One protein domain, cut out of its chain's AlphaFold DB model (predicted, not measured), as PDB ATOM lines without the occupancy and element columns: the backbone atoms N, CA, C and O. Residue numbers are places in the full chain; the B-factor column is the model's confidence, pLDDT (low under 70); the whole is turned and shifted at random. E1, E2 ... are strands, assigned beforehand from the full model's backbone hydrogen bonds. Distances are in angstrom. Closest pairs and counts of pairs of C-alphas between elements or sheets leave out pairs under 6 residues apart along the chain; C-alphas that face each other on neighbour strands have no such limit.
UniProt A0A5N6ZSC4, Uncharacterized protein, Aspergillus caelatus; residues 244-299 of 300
ATOM      1  N   GLY A 244    -115.836 -22.611  -5.330       89.25
ATOM      2  CA  GLY A 244    -116.074 -21.508  -4.423       89.25
ATOM      3  C   GLY A 244    -117.482 -21.577  -3.879       89.25
ATOM      4  O   GLY A 244    -118.266 -22.454  -4.253       89.25
ATOM      5  N   GLN A 245    -117.785 -20.626  -3.015       88.19
ATOM      6  CA  GLN A 245    -119.125 -20.423  -2.504       88.19
ATOM      7  C   GLN A 245    -119.601 -19.020  -2.822       88.19
ATOM      8  O   GLN A 245    -118.825 -18.063  -2.902       88.19
ATOM      9  N   GLU A 246    -120.909 -18.899  -2.957       87.81
ATOM     10  CA  GLU A 246    -121.527 -17.596  -2.984       87.81
ATOM     11  C   GLU A 246    -121.358 -16.899  -1.633       87.81
ATOM     12  O   GLU A 246    -121.565 -17.497  -0.578       87.81
ATOM     13  N   ALA A 247    -120.991 -15.624  -1.683       86.81
ATOM     14  CA  ALA A 247    -120.830 -14.778  -0.520       86.81
ATOM     15  C   ALA A 247    -121.482 -13.413  -0.758       86.81
ATOM     16  O   ALA A 247    -121.555 -12.912  -1.885       86.81
ATOM     17  N   HIS A 248    -121.918 -12.791   0.334       87.81
ATOM     18  CA  HIS A 248    -122.349 -11.403   0.335       87.81
ATOM     19  C   HIS A 248    -121.214 -10.520   0.845       87.81
ATOM     20  O   HIS A 248    -120.775 -10.645   1.985       87.81
ATOM     21  N   LEU A 249    -120.745  -9.612  -0.008       85.00
ATOM     22  CA  LEU A 249    -119.746  -8.613   0.356       85.00
ATOM     23  C   LEU A 249    -120.429  -7.325   0.810       85.00
ATOM     24  O   LEU A 249    -121.508  -6.972   0.317       85.00
ATOM     25  N   LYS A 250    -119.777  -6.599   1.723       87.88
ATOM     26  CA  LYS A 250    -120.227  -5.277   2.168       87.88
ATOM     27  C   LYS A 250    -120.441  -4.368   0.957       87.88
ATOM     28  O   LYS A 250    -119.634  -4.366   0.028       87.88
ATOM     29  N   TYR A 251    -121.539  -3.615   0.966       90.94
ATOM     30  CA  TYR A 251    -121.856  -2.702  -0.126       90.94
ATOM     31  C   TYR A 251    -120.750  -1.661  -0.330       90.94
ATOM     32  O   TYR A 251    -120.332  -0.999   0.622       90.94
ATOM     33  N   ASN A 252    -120.319  -1.509  -1.580       90.31
ATOM     34  CA  ASN A 252    -119.384  -0.492  -2.027       90.31
ATOM     35  C   ASN A 252    -120.004   0.254  -3.226       90.31
ATOM     36  O   ASN A 252    -120.117  -0.334  -4.304       90.31
ATOM     37  N   PRO A 253    -120.398   1.533  -3.077       91.44
ATOM     38  CA  PRO A 253    -121.002   2.294  -4.170       91.44
ATOM     39  C   PRO A 253    -120.070   2.489  -5.376       91.44
ATOM     40  O   PRO A 253    -120.566   2.649  -6.488       91.44
ATOM     41  N   ASP A 254    -118.751   2.407  -5.186       93.31
ATOM     42  CA  ASP A 254    -117.756   2.743  -6.210       93.31
ATOM     43  C   ASP A 254    -117.314   1.536  -7.051       93.31
ATOM     44  O   ASP A 254    -116.529   1.672  -7.987       93.31
ATOM     45  N   CYS A 255    -117.802   0.328  -6.745       87.44
ATOM     46  CA  CYS A 255    -117.353  -0.891  -7.427       87.44
ATOM     47  C   CYS A 255    -118.029  -1.147  -8.785       87.44
ATOM     48  O   CYS A 255    -117.605  -2.039  -9.515       87.44
ATOM     49  N   GLY A 256    -119.096  -0.413  -9.118       87.00
ATOM     50  CA  GLY A 256    -119.830  -0.561 -10.381       87.00
ATOM     51  C   GLY A 256    -120.682  -1.833 -10.511       87.00
ATOM     52  O   GLY A 256    -121.319  -2.027 -11.546       87.00
ATOM     53  N   TYR A 257    -120.742  -2.691  -9.485       86.19
ATOM     54  CA  TYR A 257    -121.569  -3.903  -9.492       86.19
ATOM     55  C   TYR A 257    -122.978  -3.657  -8.927       86.19
ATOM     56  O   TYR A 257    -123.143  -2.871  -7.988       86.19
ATOM     57  N   PRO A 258    -124.010  -4.373  -9.423       90.31
ATOM     58  CA  PRO A 258    -125.354  -4.306  -8.857       90.31
ATOM     59  C   PRO A 258    -125.369  -4.640  -7.361       90.31
ATOM     60  O   PRO A 258    -124.687  -5.561  -6.904       90.31
ATOM     61  N   SER A 259    -126.166  -3.899  -6.589       92.25
ATOM     62  CA  SER A 259    -126.408  -4.210  -5.177       92.25
ATOM     63  C   SER A 259    -127.642  -5.086  -5.003       92.25
ATOM     64  O   SER A 259    -128.656  -4.865  -5.661       92.25
ATOM     65  N   VAL A 260    -127.581  -6.001  -4.043       92.94
ATOM     66  CA  VAL A 260    -128.699  -6.825  -3.568       92.94
ATOM     67  C   VAL A 260    -128.937  -6.566  -2.077       92.94
ATOM     68  O   VAL A 260    -128.100  -5.962  -1.404       92.94
ATOM     69  N   ARG A 261    -130.072  -7.015  -1.535       91.94
ATOM     70  CA  ARG A 261    -130.261  -7.080  -0.079       91.94
ATOM     71  C   ARG A 261    -129.701  -8.394   0.449       91.94
ATOM     72  O   ARG A 261    -129.949  -9.445  -0.135       91.94
ATOM     73  N   HIS A 262    -128.949  -8.324   1.540       87.31
ATOM     74  CA  HIS A 262    -128.460  -9.506   2.232       87.31
ATOM     75  C   HIS A 262    -129.656 -10.292   2.800       87.31
ATOM     76  O   HIS A 262    -130.485  -9.687   3.484       87.31
ATOM     77  N   PRO A 263    -129.763 -11.613   2.569       84.81
ATOM     78  CA  PRO A 263    -130.953 -12.390   2.929       84.81
ATOM     79  C   PRO A 263    -131.219 -12.438   4.441       84.81
ATOM     80  O   PRO A 263    -132.373 -12.474   4.849       84.81
ATOM     81  N   PHE A 264    -130.164 -12.400   5.264       84.00
ATOM     82  CA  PHE A 264    -130.285 -12.415   6.731       84.00
ATOM     83  C   PHE A 264    -130.319 -11.025   7.391       84.00
ATOM     84  O   PHE A 264    -131.202 -10.768   8.199       84.00
ATOM     85  N   THR A 265    -129.387 -10.114   7.071       86.06
ATOM     86  CA  THR A 265    -129.310  -8.788   7.720       86.06
ATOM     87  C   THR A 265    -130.195  -7.723   7.063       86.06
ATOM     88  O   THR A 265    -130.445  -6.680   7.656       86.06
ATOM     89  N   GLY A 266    -130.655  -7.937   5.823       88.62
ATOM     90  CA  GLY A 266    -131.442  -6.962   5.058       88.62
ATOM     91  C   GLY A 266    -130.649  -5.763   4.517       88.62
ATOM     92  O   GLY A 266    -131.210  -4.959   3.758       88.62
ATOM     93  N   GLU A 267    -129.364  -5.650   4.862       90.19
ATOM     94  CA  GLU A 267    -128.466  -4.577   4.432       90.19
ATOM     95  C   GLU A 267    -128.143  -4.659   2.935       90.19
ATOM     96  O   GLU A 267    -128.196  -5.729   2.317       90.19
ATOM     97  N   ARG A 268    -127.776  -3.523   2.328       92.12
ATOM     98  CA  ARG A 268    -127.228  -3.542   0.966       92.12
ATOM     99  C   ARG A 268    -125.907  -4.306   0.973       92.12
ATOM    100  O   ARG A 268    -125.049  -4.088   1.823       92.12
ATOM    101  N   SER A 269    -125.743  -5.172  -0.013       92.31
ATOM    102  CA  SER A 269    -124.552  -5.993  -0.220       92.31
ATOM    103  C   SER A 269    -124.333  -6.234  -1.713       92.31
ATOM    104  O   SER A 269    -125.185  -5.900  -2.540       92.31
ATOM    105  N   HIS A 270    -123.198  -6.829  -2.061       89.88
ATOM    106  CA  HIS A 270    -122.953  -7.371  -3.396       89.88
ATOM    107  C   HIS A 270    -122.911  -8.892  -3.332       89.88
ATOM    108  O   HIS A 270    -122.245  -9.457  -2.467       89.88
ATOM    109  N   ARG A 271    -123.598  -9.545  -4.270       89.25
ATOM    110  CA  ARG A 271    -123.488 -10.989  -4.475       89.25
ATOM    111  C   ARG A 271    -122.199 -11.256  -5.241       89.25
ATOM    112  O   ARG A 271    -122.030 -10.755  -6.351       89.25
ATOM    113  N   ALA A 272    -121.295 -12.018  -4.647       88.19
ATOM    114  CA  ALA A 272    -120.011 -12.357  -5.238       88.19
ATOM    115  C   ALA A 272    -119.709 -13.842  -5.039       88.19
ATOM    116  O   ALA A 272    -120.343 -14.524  -4.236       88.19
ATOM    117  N   MET A 273    -118.720 -14.340  -5.772       87.81
ATOM    118  CA  MET A 273    -118.175 -15.669  -5.546       87.81
ATOM    119  C   MET A 273    -116.877 -15.546  -4.754       87.81
ATOM    120  O   MET A 273    -115.937 -14.886  -5.200       87.81
ATOM    121  N   GLN A 274    -116.817 -16.198  -3.599       86.56
ATOM    122  CA  GLN A 274    -115.582 -16.413  -2.859       86.56
ATOM    123  C   GLN A 274    -114.963 -17.728  -3.341       86.56
ATOM    124  O   GLN A 274    -115.429 -18.816  -3.002       86.56
ATOM    125  N   TRP A 275    -113.933 -17.626  -4.179       86.25
ATOM    126  CA  TRP A 275    -113.235 -18.788  -4.724       86.25
ATOM    127  C   TRP A 275    -112.304 -19.407  -3.678       86.25
ATOM    128  O   TRP A 275    -111.446 -18.716  -3.135       86.25
ATOM    129  N   PHE A 276    -112.439 -20.710  -3.436       85.62
ATOM    130  CA  PHE A 276    -111.477 -21.489  -2.650       85.62
ATOM    131  C   PHE A 276    -110.271 -21.864  -3.508       85.62
ATOM    132  O   PHE A 276    -109.128 -21.791  -3.072       85.62
ATOM    133  N   VAL A 277    -110.550 -22.244  -4.755       84.94
ATOM    134  CA  VAL A 277    -109.561 -22.575  -5.777       84.94
ATOM    135  C   VAL A 277    -110.085 -22.197  -7.152       84.94
ATOM    136  O   VAL A 277    -111.283 -22.285  -7.434       84.94
ATOM    137  N   VAL A 278    -109.177 -21.800  -8.034       86.00
ATOM    138  CA  VAL A 278    -109.502 -21.427  -9.412       86.00
ATOM    139  C   VAL A 278    -108.934 -22.439 -10.403       86.00
ATOM    140  O   VAL A 278    -107.937 -23.117 -10.135       86.00
ATOM    141  N   ALA A 279    -109.571 -22.545 -11.570       83.88
ATOM    142  CA  ALA A 279    -109.077 -23.382 -12.656       83.88
ATOM    143  C   ALA A 279    -107.608 -23.035 -12.984       83.88
ATOM    144  O   ALA A 279    -107.212 -21.871 -13.008       83.88
ATOM    145  N   GLY A 280    -106.786 -24.060 -13.207       79.56
ATOM    146  CA  GLY A 280    -105.344 -23.954 -13.428       79.56
ATOM    147  C   GLY A 280    -104.488 -23.967 -12.154       79.56
ATOM    148  O   GLY A 280    -103.261 -24.124 -12.257       79.56
ATOM    149  N   ASN A 281    -105.083 -23.853 -10.957       81.88
ATOM    150  CA  ASN A 281    -104.353 -24.100  -9.713       81.88
ATOM    151  C   ASN A 281    -103.872 -25.553  -9.644       81.88
ATOM    152  O   ASN A 281    -104.536 -26.474 -10.123       81.88
ATOM    153  N   GLU A 282    -102.675 -25.720  -9.085       83.25
ATOM    154  CA  GLU A 282    -102.130 -27.026  -8.737       83.25
ATOM    155  C   GLU A 282    -102.652 -27.403  -7.353       83.25
ATOM    156  O   GLU A 282    -102.532 -26.611  -6.421       83.25
ATOM    157  N   VAL A 283    -103.252 -28.583  -7.234       81.06
ATOM    158  CA  VAL A 283    -103.743 -29.112  -5.960       81.06
ATOM    159  C   VAL A 283    -103.101 -30.461  -5.681       81.06
ATOM    160  O   VAL A 283    -102.976 -31.294  -6.584       81.06
ATOM    161  N   SER A 284    -102.682 -30.662  -4.431       80.00
ATOM    162  CA  SER A 284    -102.204 -31.959  -3.952       80.00
ATOM    163  C   SER A 284    -103.335 -32.982  -4.012       80.00
ATOM    164  O   SER A 284    -104.501 -32.645  -3.805       80.00
ATOM    165  N   VAL A 285    -102.996 -34.236  -4.303       74.25
ATOM    166  CA  VAL A 285    -103.985 -35.324  -4.333       74.25
ATOM    167  C   VAL A 285    -104.403 -35.800  -2.937       74.25
ATOM    168  O   VAL A 285    -105.499 -36.338  -2.808       74.25
ATOM    169  N   ASP A 286    -103.576 -35.558  -1.915       73.00
ATOM    170  CA  ASP A 286    -103.761 -36.084  -0.551       73.00
ATOM    171  C   ASP A 286    -103.987 -34.998   0.510       73.00
ATOM    172  O   ASP A 286    -104.239 -35.310   1.672       73.00
ATOM    173  N   GLN A 287    -103.904 -33.717   0.137       74.44
ATOM    174  CA  GLN A 287    -104.073 -32.615   1.081       74.44
ATOM    175  C   GLN A 287    -105.421 -31.915   0.861       74.44
ATOM    176  O   GLN A 287    -105.643 -31.370  -0.224       74.44
ATOM    177  N   PRO A 288    -106.319 -31.897   1.864       76.62
ATOM    178  CA  PRO A 288    -107.561 -31.146   1.764       76.62
ATOM    179  C   PRO A 288    -107.280 -29.640   1.744       76.62
ATOM    180  O   PRO A 288    -106.351 -29.146   2.383       76.62
ATOM    181  N   LEU A 289    -108.111 -28.909   1.005       74.75
ATOM    182  CA  LEU A 289    -108.183 -27.454   1.081       74.75
ATOM    183  C   LEU A 289    -109.245 -27.076   2.105       74.75
ATOM    184  O   LEU A 289    -110.415 -27.421   1.946       74.75
ATOM    185  N   GLU A 290    -108.830 -26.350   3.135       78.62
ATOM    186  CA  GLU A 290    -109.720 -25.854   4.176       78.62
ATOM    187  C   GLU A 290    -109.996 -24.366   3.952       78.62
ATOM    188  O   GLU A 290    -109.078 -23.568   3.770       78.62
ATOM    189  N   SER A 291    -111.275 -23.993   3.964       71.62
ATOM    190  CA  SER A 291    -111.708 -22.596   3.961       71.62
ATOM    191  C   SER A 291    -112.575 -22.367   5.198       71.62
ATOM    192  O   SER A 291    -113.725 -22.812   5.208       71.62
ATOM    193  N   PRO A 292    -112.057 -21.710   6.251       69.94
ATOM    194  CA  PRO A 292    -112.819 -21.493   7.471       69.94
ATOM    195  C   PRO A 292    -114.010 -20.570   7.195       69.94
ATOM    196  O   PRO A 292    -113.868 -19.505   6.592       69.94
ATOM    197  N   LEU A 293    -115.192 -20.988   7.646       69.06
ATOM    198  CA  LEU A 293    -116.400 -20.170   7.627       69.06
ATOM    199  C   LEU A 293    -116.599 -19.561   9.010       69.06
ATOM    200  O   LEU A 293    -116.610 -20.279  10.008       69.06
ATOM    201  N   ILE A 294    -116.764 -18.241   9.064       65.12
ATOM    202  CA  ILE A 294    -117.057 -17.532  10.310       65.12
ATOM    203  C   ILE A 294    -118.576 -17.326  10.382       65.12
ATOM    204  O   ILE A 294    -119.143 -16.730   9.460       65.12
ATOM    205  N   PRO A 295    -119.257 -17.808  11.438       62.31
ATOM    206  CA  PRO A 295    -120.673 -17.541  11.639       62.31
ATOM    207  C   PRO A 295    -120.952 -16.035  11.690       62.31
ATOM    208  O   PRO A 295    -120.247 -15.270  12.349       62.31
ATOM    209  N   VAL A 296    -122.031 -15.600  11.042       57.69
ATOM    210  CA  VAL A 296    -122.454 -14.186  11.057       57.69
ATOM    211  C   VAL A 296    -122.744 -13.704  12.490       57.69
ATOM    212  O   VAL A 296    -122.529 -12.541  12.807       57.69
ATOM    213  N   SER A 297    -123.148 -14.609  13.387       59.31
ATOM    214  CA  SER A 297    -123.435 -14.321  14.798       59.31
ATOM    215  C   SER A 297    -122.218 -13.959  15.650       59.31
ATOM    216  O   SER A 297    -122.400 -13.478  16.757       59.31
ATOM    217  N   SER A 298    -120.994 -14.214  15.182       52.91
ATOM    218  CA  SER A 298    -119.756 -13.864  15.902       52.91
ATOM    219  C   SER A 298    -119.139 -12.529  15.457       52.91
ATOM    220  O   SER A 298    -118.037 -12.194  15.878       52.91
ATOM    221  N   LEU A 299    -119.831 -11.786  14.586       49.81
ATOM    222  CA  LEU A 299    -119.453 -10.444  14.115       49.81
ATOM    223  C   LEU A 299    -120.444  -9.351  14.568       49.81
ATOM    224  O   LEU A 299    -120.267  -8.189  14.202       49.81
TER     225      LEU A 299
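What this domain is: This is residues 244 to 299 of the 300 residues of an uncharacterized protein of Aspergillus caelatus (UniProt A0A5N6ZSC4). There is little regular structure: a two-stranded hairpin, E1 and E2, has a wide loop, residues 251 to 267, at one end, and beyond its other end residues 279 to 288 stick out with short E3, before the tail folds back toward the hairpin's side. The 56 printed residues hold no named helix and three strands, E1, E2, E3 in that order; the sheet E1 - E2 is antiparallel. The class is all strand, with 20 residues in named elements; the whole is loose, radius of gyration of the C-alphas 14.7 A, and flat, 40 by 29 by 15 A.

How they stand to each other: Look first at E1, residues 244 to 250, and E2, residues 268 to 277, an antiparallel hairpin at 147 degrees; N 247 and O 272 are within hydrogen-bond range at 2.9 A. E3, residues 282 to 284, is apart from both and pairs with no named strand.

Where its parts are: Find C-alpha 244 at (-116.074, -21.508, -4.423); E1 runs 18.0 A. E2 runs 26.8 A to C-alpha 277 at (-109.561, -22.575, -5.777).

The domain as a whole: The printed part has no cut. The link E1 to E2 is long. Residues 292 to 299 have pLDDT under 70.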